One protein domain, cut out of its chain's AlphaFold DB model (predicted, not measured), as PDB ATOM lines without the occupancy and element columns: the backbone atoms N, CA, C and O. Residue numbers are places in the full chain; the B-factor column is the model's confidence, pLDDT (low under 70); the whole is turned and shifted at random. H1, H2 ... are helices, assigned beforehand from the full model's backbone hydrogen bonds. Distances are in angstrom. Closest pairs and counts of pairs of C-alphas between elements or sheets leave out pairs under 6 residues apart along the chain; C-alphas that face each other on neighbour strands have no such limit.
ATOM      1  N   LEU A   2       5.769  52.285  73.272       37.34
ATOM      2  CA  LEU A   2       5.494  53.027  72.019       37.34
ATOM      3  C   LEU A   2       5.482  54.563  72.169       37.34
ATOM      4  O   LEU A   2       5.960  55.263  71.283       37.34
ATOM      5  N   GLN A   3       4.995  55.096  73.296       54.34
ATOM      6  CA  GLN A   3       4.991  56.549  73.535       54.34
ATOM      7  C   GLN A   3       6.403  57.130  73.702       54.34
ATOM      8  O   GLN A   3       6.679  58.210  73.192       54.34
ATOM      9  N   TYR A   4       7.312  56.390  74.342       63.16
ATOM     10  CA  TYR A   4       8.707  56.799  74.531       63.16
ATOM     11  C   TYR A   4       9.485  56.847  73.219       63.16
ATOM     12  O   TYR A   4      10.276  57.757  72.999       63.16
ATOM     13  N   TRP A   5       9.212  55.912  72.309       59.56
ATOM     14  CA  TRP A   5       9.855  55.883  70.998       59.56
ATOM     15  C   TRP A   5       9.509  57.101  70.132       59.56
ATOM     16  O   TRP A   5      10.373  57.667  69.460       59.56
ATOM     17  N   ASN A   6       8.257  57.557  70.201       66.69
ATOM     18  CA  ASN A   6       7.840  58.771  69.507       66.69
ATOM     19  C   ASN A   6       8.546  60.012  70.068       66.69
ATOM     20  O   ASN A   6       8.852  60.917  69.308       66.69
ATOM     21  N   VAL A   7       8.856  60.042  71.368       70.69
ATOM     22  CA  VAL A   7       9.614  61.148  71.974       70.69
ATOM     23  C   VAL A   7      11.093  61.059  71.597       70.69
ATOM     24  O   VAL A   7      11.646  62.026  71.084       70.69
ATOM     25  N   LEU A   8      11.725  59.894  71.747       70.94
ATOM     26  CA  LEU A   8      13.138  59.691  71.407       70.94
ATOM     27  C   LEU A   8      13.449  60.039  69.946       70.94
ATOM     28  O   LEU A   8      14.452  60.686  69.667       70.94
ATOM     29  N   SER A   9      12.564  59.677  69.013       69.62
ATOM     30  CA  SER A   9      12.757  59.979  67.587       69.62
ATOM     31  C   SER A   9      12.644  61.470  67.239       69.62
ATOM     32  O   SER A   9      13.107  61.882  66.174       69.62
ATOM     33  N   THR A  10      12.079  62.291  68.129       73.06
ATOM     34  CA  THR A  10      11.964  63.749  67.941       73.06
ATOM     35  C   THR A  10      13.165  64.533  68.460       73.06
ATOM     36  O   THR A  10      13.337  65.681  68.062       73.06
ATOM     37  N   ILE A  11      14.016  63.924  69.293       74.62
ATOM     38  CA  ILE A  11      15.222  64.565  69.821       74.62
ATOM     39  C   ILE A  11      16.305  64.493  68.733       74.62
ATOM     40  O   ILE A  11      16.766  63.388  68.429       74.62
ATOM     41  N   PRO A  12      16.734  65.624  68.138       69.38
ATOM     42  CA  PRO A  12      17.632  65.617  66.978       69.38
ATOM     43  C   PRO A  12      18.928  64.829  67.211       69.38
ATOM     44  O   PRO A  12      19.386  64.105  66.332       69.38
ATOM     45  N   ASP A  13      19.474  64.896  68.425       67.50
ATOM     46  CA  ASP A  13      20.760  64.279  68.757       67.50
ATOM     47  C   ASP A  13      20.662  62.779  69.083       67.50
ATOM     48  O   ASP A  13      21.638  62.045  68.929       67.50
ATOM     49  N   VAL A  14      19.468  62.293  69.442       72.75
ATOM     50  CA  VAL A  14      19.182  60.861  69.654       72.75
ATOM     51  C   VAL A  14      19.084  60.111  68.325       72.75
ATOM     52  O   VAL A  14      19.399  58.923  68.255       72.75
ATOM     53  N   GLN A  15      18.707  60.795  67.239       66.38
ATOM     54  CA  GLN A  15      18.633  60.194  65.900       66.38
ATOM     55  C   GLN A  15      19.991  59.641  65.443       66.38
ATOM     56  O   GLN A  15      20.047  58.638  64.728       66.38
ATOM     57  N   ASN A  16      21.083  60.245  65.915       64.81
ATOM     58  CA  ASN A  16      22.439  59.806  65.607       64.81
ATOM     59  C   ASN A  16      22.860  58.565  66.411       64.81
ATOM     60  O   ASN A  16      23.697  57.805  65.929       64.81
ATOM     61  N   TRP A  17      22.267  58.291  67.581       69.31
ATOM     62  CA  TRP A  17      22.587  57.094  68.376       69.31
ATOM     63  C   TRP A  17      22.207  55.792  67.671       69.31
ATOM     64  O   TRP A  17      22.887  54.786  67.832       69.31
ATOM     65  N   GLN A  18      21.154  55.810  66.850       58.81
ATOM     66  CA  GLN A  18      20.748  54.647  66.052       58.81
ATOM     67  C   GLN A  18      21.717  54.350  64.901       58.81
ATOM     68  O   GLN A  18      21.724  53.238  64.378       58.81
ATOM     69  N   GLN A  19      22.498  55.350  64.483       54.91
ATOM     70  CA  GLN A  19      23.457  55.243  63.384       54.91
ATOM     71  C   GLN A  19      24.879  54.928  63.867       54.91
ATOM     72  O   GLN A  19      25.730  54.584  63.049       54.91
ATOM     73  N   GLN A  20      25.152  55.039  65.171       56.78
ATOM     74  CA  GLN A  20      26.425  54.612  65.748       56.78
ATOM     75  C   GLN A  20      26.513  53.080  65.750       56.78
ATOM     76  O   GLN A  20      25.556  52.394  66.104       56.78
ATOM     77  N   GLU A  21      27.677  52.541  65.369       45.78
ATOM     78  CA  GLU A  21      27.891  51.094  65.207       45.78
ATOM     79  C   GLU A  21      27.676  50.279  66.498       45.78
ATOM     80  O   GLU A  21      27.468  49.069  66.415       45.78
ATOM     81  N   ASP A  22      27.691  50.910  67.681       57.31
ATOM     82  CA  ASP A  22      27.542  50.204  68.958       57.31
ATOM     83  C   ASP A  22      26.087  50.016  69.428       57.31
ATOM     84  O   ASP A  22      25.854  49.150  70.278       57.31
ATOM     85  N   GLY A  23      25.121  50.801  68.916       61.53
ATOM     86  CA  GLY A  23      23.701  50.802  69.321       61.53
ATOM     87  C   GLY A  23      23.436  50.819  70.838       61.53
ATOM     88  O   GLY A  23      22.332  50.500  71.290       61.53
ATOM     89  N   SER A  24      24.445  51.126  71.651       75.88
ATOM     90  CA  SER A  24      24.485  50.760  73.064       75.88
ATOM     91  C   SER A  24      23.701  51.751  73.907       75.88
ATOM     92  O   SER A  24      23.024  51.332  74.838       75.88
ATOM     93  N   GLN A  25      23.693  53.035  73.537       78.94
ATOM     94  CA  GLN A  25      22.912  54.069  74.231       78.94
ATOM     95  C   GLN A  25      21.397  53.835  74.128       78.94
ATOM     96  O   GLN A  25      20.696  53.882  75.137       78.94
ATOM     97  N   ASP A  26      20.887  53.497  72.936       79.81
ATOM     98  CA  ASP A  26      19.467  53.151  72.752       79.81
ATOM     99  C   ASP A  26      19.089  51.918  73.590       79.81
ATOM    100  O   ASP A  26      18.059  51.904  74.265       79.81
ATOM    101  N   CYS A  27      19.960  50.903  73.615       84.88
ATOM    102  CA  CYS A  27      19.772  49.713  74.440       84.88
ATOM    103  C   CYS A  27      19.744  50.044  75.943       84.88
ATOM    104  O   CYS A  27      18.838  49.593  76.646       84.88
ATOM    105  N   ILE A  28      20.686  50.866  76.423       88.88
ATOM    106  CA  ILE A  28      20.765  51.299  77.826       88.88
ATOM    107  C   ILE A  28      19.472  52.001  78.237       88.88
ATOM    108  O   ILE A  28      18.854  51.606  79.223       88.88
ATOM    109  N   ILE A  29      19.018  52.988  77.463       88.88
ATOM    110  CA  ILE A  29      17.811  53.761  77.785       88.88
ATOM    111  C   ILE A  29      16.572  52.872  77.771       88.88
ATOM    112  O   ILE A  29      15.749  52.951  78.678       88.88
ATOM    113  N   ARG A  30      16.427  51.988  76.780       87.75
ATOM    114  CA  ARG A  30      15.277  51.073  76.708       87.75
ATOM    115  C   ARG A  30      15.220  50.126  77.897       87.75
ATOM    116  O   ARG A  30      14.139  49.921  78.448       87.75
ATOM    117  N   LEU A  31      16.360  49.553  78.278       92.00
ATOM    118  CA  LEU A  31      16.452  48.677  79.441       92.00
ATOM    119  C   LEU A  31      16.196  49.462  80.731       92.00
ATOM    120  O   LEU A  31      15.410  49.006  81.552       92.00
ATOM    121  N   ALA A  32      16.759  50.660  80.883       93.88
ATOM    122  CA  ALA A  32      16.509  51.516  82.041       93.88
ATOM    123  C   ALA A  32      15.025  51.906  82.158       93.88
ATOM    124  O   ALA A  32      14.427  51.715  83.212       93.88
ATOM    125  N   ILE A  33      14.379  52.339  81.069       91.44
ATOM    126  CA  ILE A  33      12.933  52.626  81.045       91.44
ATOM    127  C   ILE A  33      12.125  51.392  81.446       91.44
ATOM    128  O   ILE A  33      11.133  51.519  82.155       91.44
ATOM    129  N   PHE A  34      12.520  50.202  80.998       92.69
ATOM    130  CA  PHE A  34      11.804  48.981  81.350       92.69
ATOM    131  C   PHE A  34      11.984  48.598  82.824       92.69
ATOM    132  O   PHE A  34      11.025  48.159  83.452       92.69
ATOM    133  N   PHE A  35      13.196  48.747  83.364       95.19
ATOM    134  CA  PHE A  35      13.550  48.201  84.672       95.19
ATOM    135  C   PHE A  35      13.501  49.199  85.832       95.19
ATOM    136  O   PHE A  35      13.418  48.726  86.957       95.19
ATOM    137  N   HIS A  36      13.531  50.522  85.618       94.19
ATOM    138  CA  HIS A  36      13.654  51.491  86.725       94.19
ATOM    139  C   HIS A  36      12.549  51.360  87.784       94.19
ATOM    140  O   HIS A  36      12.863  51.309  88.970       94.19
ATOM    141  N   ASP A  37      11.305  51.150  87.347       91.19
ATOM    142  CA  ASP A  37      10.135  50.923  88.207       91.19
ATOM    143  C   ASP A  37       9.625  49.471  88.165       91.19
ATOM    144  O   ASP A  37       8.472  49.181  88.487       91.19
ATOM    145  N   ALA A  38      10.466  48.512  87.757       93.44
ATOM    146  CA  ALA A  38      10.050  47.108  87.695       93.44
ATOM    147  C   ALA A  38       9.741  46.518  89.082       93.44
ATOM    148  O   ALA A  38       8.901  45.622  89.198       93.44
ATOM    149  N   VAL A  39      10.389  47.029  90.130       94.81
ATOM    150  CA  VAL A  39      10.022  46.785  91.526       94.81
ATOM    151  C   VAL A  39       9.494  48.086  92.118       94.81
ATOM    152  O   VAL A  39      10.247  49.029  92.330       94.81
ATOM    153  N   TYR A  40       8.197  48.118  92.427       90.44
ATOM    154  CA  TYR A  40       7.549  49.307  92.969       90.44
ATOM    155  C   TYR A  40       6.706  48.985  94.205       90.44
ATOM    156  O   TYR A  40       5.739  48.220  94.153       90.44
ATOM    157  N   ASN A  41       7.075  49.592  95.332       90.50
ATOM    158  CA  ASN A  41       6.299  49.597  96.565       90.50
ATOM    159  C   ASN A  41       6.358  51.004  97.187       90.50
ATOM    160  O   ASN A  41       7.429  51.407  97.647       90.50
ATOM    161  N   PRO A  42       5.236  51.741  97.298       83.81
ATOM    162  CA  PRO A  42       5.235  53.133  97.765       83.81
ATOM    163  C   PRO A  42       5.662  53.295  99.235       83.81
ATOM    164  O   PRO A  42       5.892  54.408  99.701       83.81
ATOM    165  N   LYS A  43       5.767  52.193  99.991       85.50
ATOM    166  CA  LYS A  43       6.232  52.174 101.390       85.50
ATOM    167  C   LYS A  43       7.704  51.785 101.534       85.50
ATOM    168  O   LYS A  43       8.199  51.716 102.659       85.50
ATOM    169  N   SER A  44       8.380  51.473 100.432       90.38
ATOM    170  CA  SER A  44       9.779  51.061 100.427       90.38
ATOM    171  C   SER A  44      10.687  52.209  99.996       90.38
ATOM    172  O   SER A  44      10.364  52.951  99.077       90.38
ATOM    173  N   GLY A  45      11.850  52.322 100.642       88.94
ATOM    174  CA  GLY A  45      12.931  53.224 100.229       88.94
ATOM    175  C   GLY A  45      14.003  52.543  99.373       88.94
ATOM    176  O   GLY A  45      15.082  53.102  99.201       88.94
ATOM    177  N   THR A  46      13.763  51.308  98.918       93.56
ATOM    178  CA  THR A  46      14.742  50.497  98.172       93.56
ATOM    179  C   THR A  46      14.294  50.141  96.761       93.56
ATOM    180  O   THR A  46      14.981  49.351  96.120       93.56
ATOM    181  N   ASN A  47      13.191  50.718  96.266       94.44
ATOM    182  CA  ASN A  47      12.605  50.370  94.965       94.44
ATOM    183  C   ASN A  47      13.647  50.387  93.841       94.44
ATOM    184  O   ASN A  47      13.791  49.395  93.135       94.44
ATOM    185  N   GLU A  48      14.468  51.434  93.744       93.94
ATOM    186  CA  GLU A  48      15.464  51.560  92.672       93.94
ATOM    187  C   GLU A  48      16.591  50.528  92.809       93.94
ATOM    188  O   GLU A  48      17.077  49.978  91.821       93.94
ATOM    189  N   ILE A  49      16.995  50.218  94.045       94.75
ATOM    190  CA  ILE A  49      18.011  49.192  94.322       94.75
ATOM    191  C   ILE A  49      17.472  47.810  93.946       94.75
ATOM    192  O   ILE A  49      18.192  47.002  93.358       94.75
ATOM    193  N   ASP A  50      16.219  47.528  94.284       96.56
ATOM    194  CA  ASP A  50      15.587  46.239  94.024       96.56
ATOM    195  C   ASP A  50      15.271  46.063  92.529       96.56
ATOM    196  O   ASP A  50      15.534  44.996  91.974       96.56
ATOM    197  N   SER A  51      14.849  47.126  91.845       97.12
ATOM    198  CA  SER A  51      14.746  47.208  90.382       97.12
ATOM    199  C   SER A  51      16.088  46.942  89.689       97.12
ATOM    200  O   SER A  51      16.166  46.150  88.745       97.12
ATOM    201  N   ALA A  52      17.177  47.539  90.183       95.50
ATOM    202  CA  ALA A  52      18.516  47.300  89.652       95.50
ATOM    203  C   ALA A  52      18.988  45.851  89.875       95.50
ATOM    204  O   ALA A  52      19.618  45.266  88.992       95.50
ATOM    205  N   ARG A  53      18.671  45.248  91.029       96.19
ATOM    206  CA  ARG A  53      18.950  43.826  91.299       96.19
ATOM    207  C   ARG A  53      18.181  42.918  90.350       96.19
ATOM    208  O   ARG A  53      18.796  42.057  89.732       96.19
ATOM    209  N   LEU A  54      16.885  43.171  90.167       96.06
ATOM    210  CA  LEU A  54      16.046  42.422  89.235       96.06
ATOM    211  C   LEU A  54      16.614  42.457  87.808       96.06
ATOM    212  O   LEU A  54      16.645  41.436  87.121       96.06
ATOM    213  N   PHE A  55      17.119  43.611  87.368       96.00
ATOM    214  CA  PHE A  55      17.806  43.725  86.083       96.00
ATOM    215  C   PHE A  55      19.091  42.877  86.014       96.00
ATOM    216  O   PHE A  55      19.346  42.217  85.003       96.00
ATOM    217  N   LEU A  56      19.914  42.874  87.065       93.75
ATOM    218  CA  LEU A  56      21.141  42.071  87.103       93.75
ATOM    219  C   LEU A  56      20.851  40.566  87.091       93.75
ATOM    220  O   LEU A  56      21.548  39.826  86.390       93.75
ATOM    221  N   ASP A  57      19.813  40.131  87.805       93.50
ATOM    222  CA  ASP A  57      19.347  38.743  87.800       93.50
ATOM    223  C   ASP A  57      18.894  38.336  86.390       93.50
ATOM    224  O   ASP A  57      19.368  37.330  85.858       93.50
ATOM    225  N   PHE A  58      18.112  39.190  85.719       92.69
ATOM    226  CA  PHE A  58      17.724  39.005  84.317       92.69
ATOM    227  C   PHE A  58      18.939  38.860  83.381       92.69
ATOM    228  O   PHE A  58      18.997  37.952  82.552       92.69
ATOM    229  N   VAL A  59      19.962  39.713  83.520       90.06
ATOM    230  CA  VAL A  59      21.198  39.610  82.720       90.06
ATOM    231  C   VAL A  59      21.967  38.318  83.021       90.06
ATOM    232  O   VAL A  59      22.616  37.767  82.126       90.06
ATOM    233  N   SER A  60      21.929  37.832  84.264       87.19
ATOM    234  CA  SER A  60      22.562  36.571  84.660       87.19
ATOM    235  C   SER A  60      21.860  35.362  84.034       87.19
ATOM    236  O   SER A  60      22.537  34.498  83.473       87.19
ATOM    237  N   GLU A  61      20.526  35.332  84.048       85.69
ATOM    238  CA  GLU A  61      19.721  34.272  83.421       85.69
ATOM    239  C   GLU A  61      19.965  34.181  81.907       85.69
ATOM    240  O   GLU A  61      20.203  33.099  81.366       85.69
ATOM    241  N   LEU A  62      20.047  35.324  81.216       82.94
ATOM    242  CA  LEU A  62      20.384  35.342  79.786       82.94
ATOM    243  C   LEU A  62      21.753  34.705  79.488       82.94
ATOM    244  O   LEU A  62      21.943  34.096  78.431       82.94
ATOM    245  N   LYS A  63      22.721  34.831  80.405       75.62
ATOM    246  CA  LYS A  63      24.053  34.219  80.257       75.62
ATOM    247  C   LYS A  63      24.016  32.710  80.495       75.62
ATOM    248  O   LYS A  63      24.706  31.988  79.773       75.62
ATOM    249  N   SER A  64      23.236  32.228  81.466       72.44
ATOM    250  CA  SER A  64      23.095  30.786  81.722       72.44
ATOM    251  C   SER A  64      22.377  30.061  80.585       72.44
ATOM    252  O   SER A  64      22.792  28.967  80.193       72.44
ATOM    253  N   ASP A  65      21.367  30.693  79.992       66.38
ATOM    254  CA  ASP A  65      20.606  30.124  78.875       66.38
ATOM    255  C   ASP A  65      21.435  30.092  77.586       66.38
ATOM    256  O   ASP A  65      21.431  29.107  76.844       66.38
ATOM    257  N   ALA A  66      22.252  31.126  77.351       62.28
ATOM    258  CA  ALA A  66      23.207  31.141  76.244       62.28
ATOM    259  C   ALA A  66      24.284  30.045  76.367       62.28
ATOM    260  O   ALA A  66      24.770  29.554  75.348       62.28
ATOM    261  N   ALA A  67      24.656  29.656  77.591       59.94
ATOM    262  CA  ALA A  67      25.642  28.605  77.849       59.94
ATOM    263  C   ALA A  67      25.072  27.180  77.694       59.94
ATOM    264  O   ALA A  67      25.832  26.244  77.449       59.94
ATOM    265  N   THR A  68      23.753  27.007  77.820       61.19
ATOM    266  CA  THR A  68      23.074  25.697  77.779       61.19
ATOM    267  C   THR A  68      22.373  25.404  76.449       61.19
ATOM    268  O   THR A  68      22.090  24.239  76.154       61.19
ATOM    269  N   ALA A  69      22.155  26.413  75.598       59.97
ATOM    270  CA  ALA A  69      21.527  26.270  74.285       59.97
ATOM    271  C   ALA A  69      22.402  25.494  73.275       59.97
ATOM    272  O   ALA A  69      23.084  26.063  72.422       59.97
ATOM    273  N   THR A  70      22.340  24.163  73.339       55.72
ATOM    274  CA  THR A  70      22.836  23.255  72.297       55.72
ATOM    275  C   THR A  70      21.637  22.746  71.495       55.72
ATOM    276  O   THR A  70      20.864  21.937  71.997       55.72
ATOM    277  N   THR A  71      21.534  23.157  70.226       47.81
ATOM    278  CA  THR A  71      20.610  22.659  69.174       47.81
ATOM    279  C   THR A  71      19.386  23.538  68.851       47.81
ATOM    280  O   THR A  71      18.644  23.993  69.710       47.81
ATOM    281  N   ALA A  72      19.238  23.751  67.539       56.41
ATOM    282  CA  ALA A  72      18.246  24.479  66.748       56.41
ATOM    283  C   ALA A  72      16.811  24.622  67.305       56.41
ATOM    284  O   ALA A  72      16.235  23.652  67.782       56.41
ATOM    285  N   THR A  73      16.186  25.800  67.106       45.19
ATOM    286  CA  THR A  73      15.036  26.031  66.176       45.19
ATOM    287  C   THR A  73      14.499  27.476  66.258       45.19
ATOM    288  O   THR A  73      13.837  27.941  65.337       45.19
ATOM    289  N   THR A  74      14.835  28.273  67.269       42.81
ATOM    290  CA  THR A  74      14.606  29.725  67.212       42.81
ATOM    291  C   THR A  74      15.816  30.398  66.579       42.81
ATOM    292  O   THR A  74      16.960  30.042  66.861       42.81
ATOM    293  N   LYS A  75      15.591  31.392  65.713       42.72
ATOM    294  CA  LYS A  75      16.595  32.410  65.379       42.72
ATOM    295  C   LYS A  75      16.867  33.172  66.679       42.72
ATOM    296  O   LYS A  75      16.309  34.242  66.892       42.72
ATOM    297  N   ALA A  76      17.592  32.537  67.598       46.38
ATOM    298  CA  ALA A  76      17.907  33.056  68.908       46.38
ATOM    299  C   ALA A  76      18.723  34.309  68.652       46.38
ATOM    300  O   ALA A  76      19.868  34.248  68.198       46.38
ATOM    301  N   LEU A  77      18.075  35.455  68.833       44.97
ATOM    302  CA  LEU A  77      18.757  36.724  68.877       44.97
ATOM    303  C   LEU A  77      19.771  36.555  70.013       44.97
ATOM    304  O   LEU A  77      19.378  36.442  71.171       44.97
ATOM    305  N   LYS A  78      21.059  36.403  69.677       51.12
ATOM    306  CA  LYS A  78      22.149  36.385  70.657       51.12
ATOM    307  C   LYS A  78      22.248  37.795  71.229       51.12
ATOM    308  O   LYS A  78      23.107  38.575  70.834       51.12
ATOM    309  N   ILE A  79      21.304  38.150  72.090       56.72
ATOM    310  CA  ILE A  79      21.350  39.382  72.858       56.72
ATOM    311  C   ILE A  79      22.292  39.084  74.015       56.72
ATOM    312  O   ILE A  79      21.918  38.444  74.993       56.72
ATOM    313  N   THR A  80      23.544  39.495  73.877       69.06
ATOM    314  CA  THR A  80      24.471  39.522  75.004       69.06
ATOM    315  C   THR A  80      24.565  40.959  75.477       69.06
ATOM    316  O   THR A  80      25.090  41.815  74.771       69.06
ATOM    317  N   VAL A  81      24.050  41.227  76.676       80.94
ATOM    318  CA  VAL A  81      24.276  42.505  77.352       80.94
ATOM    319  C   VAL A  81      25.710  42.497  77.880       80.94
ATOM    320  O   VAL A  81      26.079  41.635  78.687       80.94
ATOM    321  N   SER A  82      26.546  43.417  77.395       84.75
ATOM    322  CA  SER A  82      27.932  43.522  77.857       84.75
ATOM    323  C   SER A  82      27.979  43.981  79.325       84.75
ATOM    324  O   SER A  82      27.062  44.668  79.781       84.75
ATOM    325  N   PRO A  83      29.038  43.646  80.090       85.19
ATOM    326  CA  PRO A  83      29.187  44.132  81.463       85.19
ATOM    327  C   PRO A  83      29.128  45.660  81.583       85.19
ATOM    328  O   PRO A  83      28.608  46.173  82.568       85.19
ATOM    329  N   TRP A  84      29.625  46.379  80.571       85.25
ATOM    330  CA  TRP A  84      29.554  47.834  80.534       85.25
ATOM    331  C   TRP A  84      28.120  48.335  80.321       85.25
ATOM    332  O   TRP A  84      27.656  49.151  81.103       85.25
ATOM    333  N   VAL A  85      27.368  47.800  79.350       87.00
ATOM    334  CA  VAL A  85      25.949  48.172  79.171       87.00
ATOM    335  C   VAL A  85      25.154  47.893  80.448       87.00
ATOM    336  O   VAL A  85      24.378  48.738  80.885       87.00
ATOM    337  N   ALA A  86      25.385  46.741  81.086       89.56
ATOM    338  CA  ALA A  86      24.723  46.405  82.341       89.56
ATOM    339  C   ALA A  86      25.047  47.409  83.463       89.56
ATOM    340  O   ALA A  86      24.144  47.799  84.200       89.56
ATOM    341  N   SER A  87      26.301  47.864  83.580       88.38
ATOM    342  CA  SER A  87      26.658  48.866  84.591       88.38
ATOM    343  C   SER A  87      25.981  50.210  84.329       88.38
ATOM    344  O   SER A  87      25.464  50.805  85.270       88.38
ATOM    345  N   GLN A  88      25.898  50.649  83.068       89.44
ATOM    346  CA  GLN A  88      25.204  51.888  82.710       89.44
ATOM    347  C   GLN A  88      23.707  51.820  83.040       89.44
ATOM    348  O   GLN A  88      23.186  52.738  83.665       89.44
ATOM    349  N   VAL A  89      23.024  50.722  82.686       92.31
ATOM    350  CA  VAL A  89      21.593  50.539  82.998       92.31
ATOM    351  C   VAL A  89      21.347  50.620  84.504       92.31
ATOM    352  O   VAL A  89      20.451  51.340  84.934       92.31
ATOM    353  N   VAL A  90      22.175  49.951  85.315       93.31
ATOM    354  CA  VAL A  90      22.093  50.050  86.782       93.31
ATOM    355  C   VAL A  90      22.282  51.494  87.244       93.31
ATOM    356  O   VAL A  90      21.506  51.971  88.067       93.31
ATOM    357  N   THR A  91      23.270  52.216  86.712       92.25
ATOM    358  CA  THR A  91      23.489  53.620  87.082       92.25
ATOM    359  C   THR A  91      22.311  54.517  86.698       92.25
ATOM    360  O   THR A  91      21.994  55.438  87.445       92.25
ATOM    361  N   TYR A  92      21.629  54.255  85.581       93.69
ATOM    362  CA  TYR A  92      20.443  55.019  85.177       93.69
ATOM    363  C   TYR A  92      19.275  54.747  86.123       93.69
ATOM    364  O   TYR A  92      18.665  55.689  86.609       93.69
ATOM    365  N   ILE A  93      19.019  53.476  86.454       94.38
ATOM    366  CA  ILE A  93      17.982  53.100  87.424       94.38
ATOM    367  C   ILE A  93      18.247  53.763  88.778       94.38
ATOM    368  O   ILE A  93      17.365  54.388  89.345       94.38
ATOM    369  N   LEU A  94      19.475  53.695  89.294       93.06
ATOM    370  CA  LEU A  94      19.800  54.298  90.591       93.06
ATOM    371  C   LEU A  94      19.720  55.832  90.583       93.06
ATOM    372  O   LEU A  94      19.508  56.436  91.634       93.06
ATOM    373  N   ALA A  95      19.878  56.469  89.420       91.12
ATOM    374  CA  ALA A  95      19.754  57.916  89.284       91.12
ATOM    375  C   ALA A  95      18.320  58.415  89.529       91.12
ATOM    376  O   ALA A  95      18.157  59.562  89.952       91.12
ATOM    377  N   THR A  96      17.289  57.577  89.343       91.31
ATOM    378  CA  THR A  96      15.888  57.980  89.575       91.31
ATOM    379  C   THR A  96      15.569  58.178  91.056       91.31
ATOM    380  O   THR A  96      14.732  59.016  91.373       91.31
ATOM    381  N   GLN A  97      16.308  57.537  91.974       88.19
ATOM    382  CA  GLN A  97      16.056  57.628  93.421       88.19
ATOM    383  C   GLN A  97      16.073  59.070  93.947       88.19
ATOM    384  O   GLN A  97      15.315  59.437  94.845       88.19
ATOM    385  N   LYS A  98      16.981  59.891  93.414       85.38
ATOM    386  CA  LYS A  98      17.050  61.332  93.705       85.38
ATOM    387  C   LYS A  98      16.774  62.190  92.479       85.38
ATOM    388  O   LYS A  98      16.889  63.408  92.561       85.38
ATOM    389  N   HIS A  99      16.464  61.551  91.356       85.12
ATOM    390  CA  HIS A  99      16.332  62.178  90.053       85.12
ATOM    391  C   HIS A  99      17.501  63.136  89.744       85.12
ATOM    392  O   HIS A  99      17.322  64.314  89.456       85.12
ATOM    393  N   THR A 100      18.731  62.643  89.919       82.25
ATOM    394  CA  THR A 100      19.968  63.431  89.784       82.25
ATOM    395  C   THR A 100      20.957  62.681  88.904       82.25
ATOM    396  O   THR A 100      21.051  61.456  88.986       82.25
ATOM    397  N   LEU A 101      21.721  63.409  88.090       81.00
ATOM    398  CA  LEU A 101      22.804  62.826  87.302       81.00
ATOM    399  C   LEU A 101      23.834  62.173  88.227       81.00
ATOM    400  O   LEU A 101      24.280  62.757  89.214       81.00
ATOM    401  N   LEU A 102      24.216  60.944  87.899       79.25
ATOM    402  CA  LEU A 102      25.263  60.216  88.601       79.25
ATOM    403  C   LEU A 102      26.476  60.109  87.690       79.25
ATOM    404  O   LEU A 102      26.346  59.886  86.487       79.25
ATOM    405  N   ALA A 103      27.665  60.192  88.280       75.44
ATOM    406  CA  ALA A 103      28.889  59.880  87.559       75.44
ATOM    407  C   ALA A 103      28.779  58.476  86.942       75.44
ATOM    408  O   ALA A 103      28.499  57.496  87.640       75.44
ATOM    409  N   LEU A 104      28.987  58.382  85.631       68.81
ATOM    410  CA  LEU A 104      28.936  57.103  84.941       68.81
ATOM    411  C   LEU A 104      30.255  56.348  85.130       68.81
ATOM    412  O   LEU A 104      31.322  56.963  85.099       68.81
ATOM    413  N   PRO A 105      30.212  55.013  85.295       59.16
ATOM    414  CA  PRO A 105      31.415  54.195  85.275       59.16
ATOM    415  C   PRO A 105      32.165  54.392  83.949       59.16
ATOM    416  O   PRO A 105      31.706  53.926  82.901       59.16
ATOM    417  N   SER A 106      33.299  55.096  83.973       55.34
ATOM    418  CA  SER A 106      34.094  55.329  82.768       55.34
ATOM    419  C   SER A 106      34.626  54.000  82.219       55.34
ATOM    420  O   SER A 106      35.163  53.182  82.966       55.34
ATOM    421  N   LEU A 107      34.509  53.778  80.902       46.56
ATOM    422  CA  LEU A 107      35.141  52.625  80.242       46.56
ATOM    423  C   LEU A 107      36.675  52.784  80.185       46.56
ATOM    424  O   LEU A 107      37.396  51.795  80.101       46.56
ATOM    425  N   MET A 108      37.174  54.019  80.279       44.31
ATOM    426  CA  MET A 108      38.587  54.388  80.382       44.31
ATOM    427  C   MET A 108      38.709  55.640  81.254       44.31
ATOM    428  O   MET A 108      37.806  56.466  81.244       44.31
ATOM    429  N   GLY A 109      39.768  55.731  82.060       40.62
ATOM    430  CA  GLY A 109      39.903  56.653  83.193       40.62
ATOM    431  C   GLY A 109      39.976  58.148  82.876       40.62
ATOM    432  O   GLY A 109      40.981  58.771  83.193       40.62
ATOM    433  N   ASP A 110      38.897  58.726  82.357       42.59
ATOM    434  CA  ASP A 110      38.694  60.169  82.331       42.59
ATOM    435  C   ASP A 110      37.740  60.585  83.454       42.59
ATOM    436  O   ASP A 110      36.582  60.166  83.538       42.59
ATOM    437  N   THR A 111      38.283  61.396  84.358       37.75
ATOM    438  CA  THR A 111      37.584  62.060  85.453       37.75
ATOM    439  C   THR A 111      36.989  63.365  84.938       37.75
ATOM    440  O   THR A 111      37.642  64.408  84.990       37.75
ATOM    441  N   ALA A 112      35.756  63.324  84.442       43.19
ATOM    442  CA  ALA A 112      34.965  64.532  84.243       43.19
ATOM    443  C   ALA A 112      33.962  64.650  85.396       43.19
ATOM    444  O   ALA A 112      32.913  64.012  85.405       43.19
ATOM    445  N   THR A 113      34.317  65.438  86.409       40.34
ATOM    446  CA  THR A 113      33.351  65.985  87.365       40.34
ATOM    447  C   THR A 113      32.637  67.145  86.679       40.34
ATOM    448  O   THR A 113      33.188  68.243  86.613       40.34
ATOM    449  N   GLU A 114      31.448  66.903  86.131       48.19
ATOM    450  CA  GLU A 114      30.553  67.983  85.707       48.19
ATOM    451  C   GLU A 114      29.685  68.408  86.902       48.19
ATOM    452  O   GLU A 114      29.248  67.577  87.694       48.19
ATOM    453  N   SER A 115      29.535  69.720  87.086       45.69
ATOM    454  CA  SER A 115      28.777  70.343  88.177       45.69
ATOM    455  C   SER A 115      27.267  70.202  87.982       45.69
ATOM    456  O   SER A 115      26.798  70.357  86.855       45.69
ATOM    457  N   ASP A 116      26.527  70.064  89.085       47.25
ATOM    458  CA  ASP A 116      25.079  69.785  89.155       47.25
ATOM    459  C   ASP A 116      24.146  70.767  88.398       47.25
ATOM    460  O   ASP A 116      22.997  70.424  88.140       47.25
ATOM    461  N   ASP A 117      24.622  71.956  88.001       48.94
ATOM    462  CA  ASP A 117      23.803  73.032  87.401       48.94
ATOM    463  C   ASP A 117      24.110  73.346  85.918       48.94
ATOM    464  O   ASP A 117      23.486  74.230  85.323       48.94
ATOM    465  N   ALA A 118      25.080  72.675  85.287       55.88
ATOM    466  CA  ALA A 118      25.404  72.932  83.880       55.88
ATOM    467  C   ALA A 118      24.474  72.140  82.943       55.88
ATOM    468  O   ALA A 118      24.289  70.939  83.119       55.88
ATOM    469  N   MET A 119      23.916  72.789  81.908       62.75
ATOM    470  CA  MET A 119      23.153  72.074  80.874       62.75
ATOM    471  C   MET A 119      24.011  70.985  80.226       62.75
ATOM    472  O   MET A 119      25.091  71.268  79.700       62.75
ATOM    473  N   VAL A 120      23.489  69.758  80.205       70.69
ATOM    474  CA  VAL A 120      24.180  68.610  79.615       70.69
ATOM    475  C   VAL A 120      24.199  68.760  78.096       70.69
ATOM    476  O   VAL A 120      23.155  68.853  77.445       70.69
ATOM    477  N   THR A 121      25.402  68.794  77.524       67.94
ATOM    478  CA  THR A 121      25.596  68.855  76.070       67.94
ATOM    479  C   THR A 121      25.619  67.458  75.459       67.94
ATOM    480  O   THR A 121      25.868  66.465  76.136       67.94
ATOM    481  N   THR A 122      25.418  67.376  74.148       63.53
ATOM    482  CA  THR A 122      25.344  66.112  73.397       63.53
ATOM    483  C   THR A 122      26.642  65.299  73.397       63.53
ATOM    484  O   THR A 122      26.627  64.111  73.094       63.53
ATOM    485  N   GLN A 123      27.768  65.939  73.720       62.44
ATOM    486  CA  GLN A 123      29.091  65.323  73.832       62.44
ATOM    487  C   GLN A 123      29.412  64.890  75.272       62.44
ATOM    488  O   GLN A 123      30.438  64.247  75.488       62.44
ATOM    489  N   SER A 124      28.567  65.242  76.249       66.00
ATOM    490  CA  SER A 124      28.774  64.873  77.648       66.00
ATOM    491  C   SER A 124      28.597  63.361  77.832       66.00
ATOM    492  O   SER A 124      27.648  62.782  77.289       66.00
ATOM    493  N   PRO A 125      29.463  62.702  78.625       64.81
ATOM    494  CA  PRO A 125      29.348  61.272  78.890       64.81
ATOM    495  C   PRO A 125      28.004  60.909  79.535       64.81
ATOM    496  O   PRO A 125      27.518  59.802  79.317       64.81
ATOM    497  N   VAL A 126      27.372  61.839  80.265       78.50
ATOM    498  CA  VAL A 126      26.082  61.630  80.944       78.50
ATOM    499  C   VAL A 126      24.862  61.989  80.089       78.50
ATOM    500  O   VAL A 126      23.737  61.892  80.574       78.50
ATOM    501  N   PHE A 127      25.036  62.367  78.816       84.19
ATOM    502  CA  PHE A 127      23.927  62.815  77.962       84.19
ATOM    503  C   PHE A 127      22.798  61.780  77.844       84.19
ATOM    504  O   PHE A 127      21.626  62.138  77.947       84.19
ATOM    505  N   GLY A 128      23.126  60.490  77.725       87.50
ATOM    506  CA  GLY A 128      22.116  59.427  77.730       87.50
ATOM    507  C   GLY A 128      21.316  59.356  79.037       87.50
ATOM    508  O   GLY A 128      20.101  59.155  79.006       87.50
ATOM    509  N   GLN A 129      21.971  59.592  80.178       90.25
ATOM    510  CA  GLN A 129      21.334  59.578  81.495       90.25
ATOM    511  C   GLN A 129      20.421  60.791  81.660       90.25
ATOM    512  O   GLN A 129      19.299  60.644  82.130       90.25
ATOM    513  N   ALA A 130      20.870  61.962  81.203       90.19
ATOM    514  CA  ALA A 130      20.070  63.180  81.176       90.19
ATOM    515  C   ALA A 130      18.791  63.000  80.349       90.19
ATOM    516  O   ALA A 130      17.708  63.325  80.819       90.19
ATOM    517  N   VAL A 131      18.894  62.409  79.152       90.12
ATOM    518  CA  VAL A 131      17.722  62.094  78.319       90.12
ATOM    519  C   VAL A 131      16.785  61.111  79.024       90.12
ATOM    520  O   VAL A 131      15.572  61.277  78.961       90.12
ATOM    521  N   PHE A 132      17.321  60.088  79.693       91.62
ATOM    522  CA  PHE A 132      16.512  59.128  80.443       91.62
ATOM    523  C   PHE A 132      15.737  59.785  81.597       91.62
ATOM    524  O   PHE A 132      14.532  59.569  81.708       91.62
ATOM    525  N   LEU A 133      16.402  60.615  82.405       92.31
ATOM    526  CA  LEU A 133      15.770  61.361  83.497       92.31
ATOM    527  C   LEU A 133      14.699  62.329  82.966       92.31
ATOM    528  O   LEU A 133      13.562  62.329  83.434       92.31
ATOM    529  N   ASP A 134      15.007  63.058  81.892       92.50
ATOM    530  CA  ASP A 134      14.045  63.952  81.247       92.50
ATOM    531  C   ASP A 134      12.798  63.215  80.741       92.50
ATOM    532  O   ASP A 134      11.682  63.732  80.830       92.50
ATOM    533  N   ILE A 135      12.968  62.000  80.210       90.94
ATOM    534  CA  ILE A 135      11.861  61.153  79.755       90.94
ATOM    535  C   ILE A 135      10.947  60.760  80.915       90.94
ATOM    536  O   ILE A 135       9.725  60.803  80.754       90.94
ATOM    537  N   ASP A 136      11.531  60.384  82.048       91.31
ATOM    538  CA  ASP A 136      10.804  60.018  83.262       91.31
ATOM    539  C   ASP A 136       9.979  61.212  83.795       91.31
ATOM    540  O   ASP A 136       8.784  61.085  84.071       91.31
ATOM    541  N   MET A 137      10.538  62.428  83.773       93.12
ATOM    542  CA  MET A 137       9.828  63.650  84.201       93.12
ATOM    543  C   MET A 137       8.936  64.298  83.136       93.12
ATOM    544  O   MET A 137       8.163  65.209  83.445       93.12
ATOM    545  N   ALA A 138       8.956  63.828  81.885       92.69
ATOM    546  CA  ALA A 138       8.202  64.433  80.780       92.69
ATOM    547  C   ALA A 138       6.678  64.459  81.007       92.69
ATOM    548  O   ALA A 138       5.955  65.210  80.345       92.69
ATOM    549  N   VAL A 139       6.164  63.640  81.932       92.81
ATOM    550  CA  VAL A 139       4.754  63.660  82.343       92.81
ATOM    551  C   VAL A 139       4.343  65.002  82.963       92.81
ATOM    552  O   VAL A 139       3.201  65.431  82.788       92.81
TER     553      VAL A 139
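This is residues 2 to 139 of the 221 residues of the protein "Hypothetical protein" of Craspedostauros australis (UniProt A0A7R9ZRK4). Two helices, H2 and H4, cross in the middle of this model; the long helix H3 runs alongside H4 and on past it, and H5 packs along H2. The short H1 sits at the edge near H2 and H5, residues 67 to 75, of which 67 and 68 belong to H3, stick out from the body, and residues 96 to 126 make a long, wide loop between H4 and H5. The printed part has 138 residues, with five named helices in the order H1, H2, H3, H4, H5 and no named strand. Its class is all helix, though the named helices hold 65 of the 138 residues, under half. It is compact, with a radius of gyration of the C-alphas of 16.2 A and spans of 53 by 42 by 36 A.

H1, residues 2 to 8, begins with C-alpha 2 at (5.494, 53.027, 72.019) and is 10.2 A long from first to last C-alpha. H2, residues 24 to 35, is 16.2 A long. H3, residues 47 to 68, is the longest helix at 31.8 A, and its C-alpha 68 is at (23.074, 25.697, 77.779). H4, residues 83 to 95, is 18.4 A long. H5, residues 127 to 137, is 15.4 A long and ends with C-alpha 137 at (9.828, 63.650, 84.201).

H2 and H4 are the hubs, touching three helices each. They touch each other at a steep tilt of 49 degrees, the same way, and their closest C-alphas, those of Ala 32 and Val 89, are 5.3 A apart. H3 and H4 form a helical hairpin: they touch at a shallow tilt of 18 degrees, opposite ways, with the closest C-alphas, Ala 52 and Val 90, 5.3 A apart. H2 touches H3 with residue 35 alone, the C-alphas of Phe 35 and Ser 51 being 5.9 A apart. H2 and H5 touch at a shallow tilt of 29 degrees, the same way; the closest C-alphas, Ile 29 and Phe 132, are 6.1 A apart. H4 and H5 only just touch, with 3 pairs of C-alphas within 8 A, the closest being Tyr 92 and Gln 129 at 5.9 A. The helix packing is part aligned, part crossed, with 2 of these 5 pairs at a shallow tilt. H1 and H5 are close but not clearly touching, the C-alphas of Tyr 4 and Ile 135 being 7.5 A apart. H1 and H2 are near each other, with 5 pairs of C-alphas within 10 A. H1 is apart from H3 and H4, and H3 is apart from H5. In H1, H2, H3, H4 and H5 every O i to N i+4 pair is within hydrogen-bond range.

The two C-alphas farthest apart, those of Thr 71 and Asp 117, are 53.7 A apart. Without residues 67 to 75, which stand free, the body spans 40 by 40 by 36 A. The printed part has no cut, and the four links between the helices are long, with 31 residues between H4 and H5. The mean pLDDT of the printed part is 75.3; 54 residues are under 70, among them residues 65 to 80 and 104 to 119.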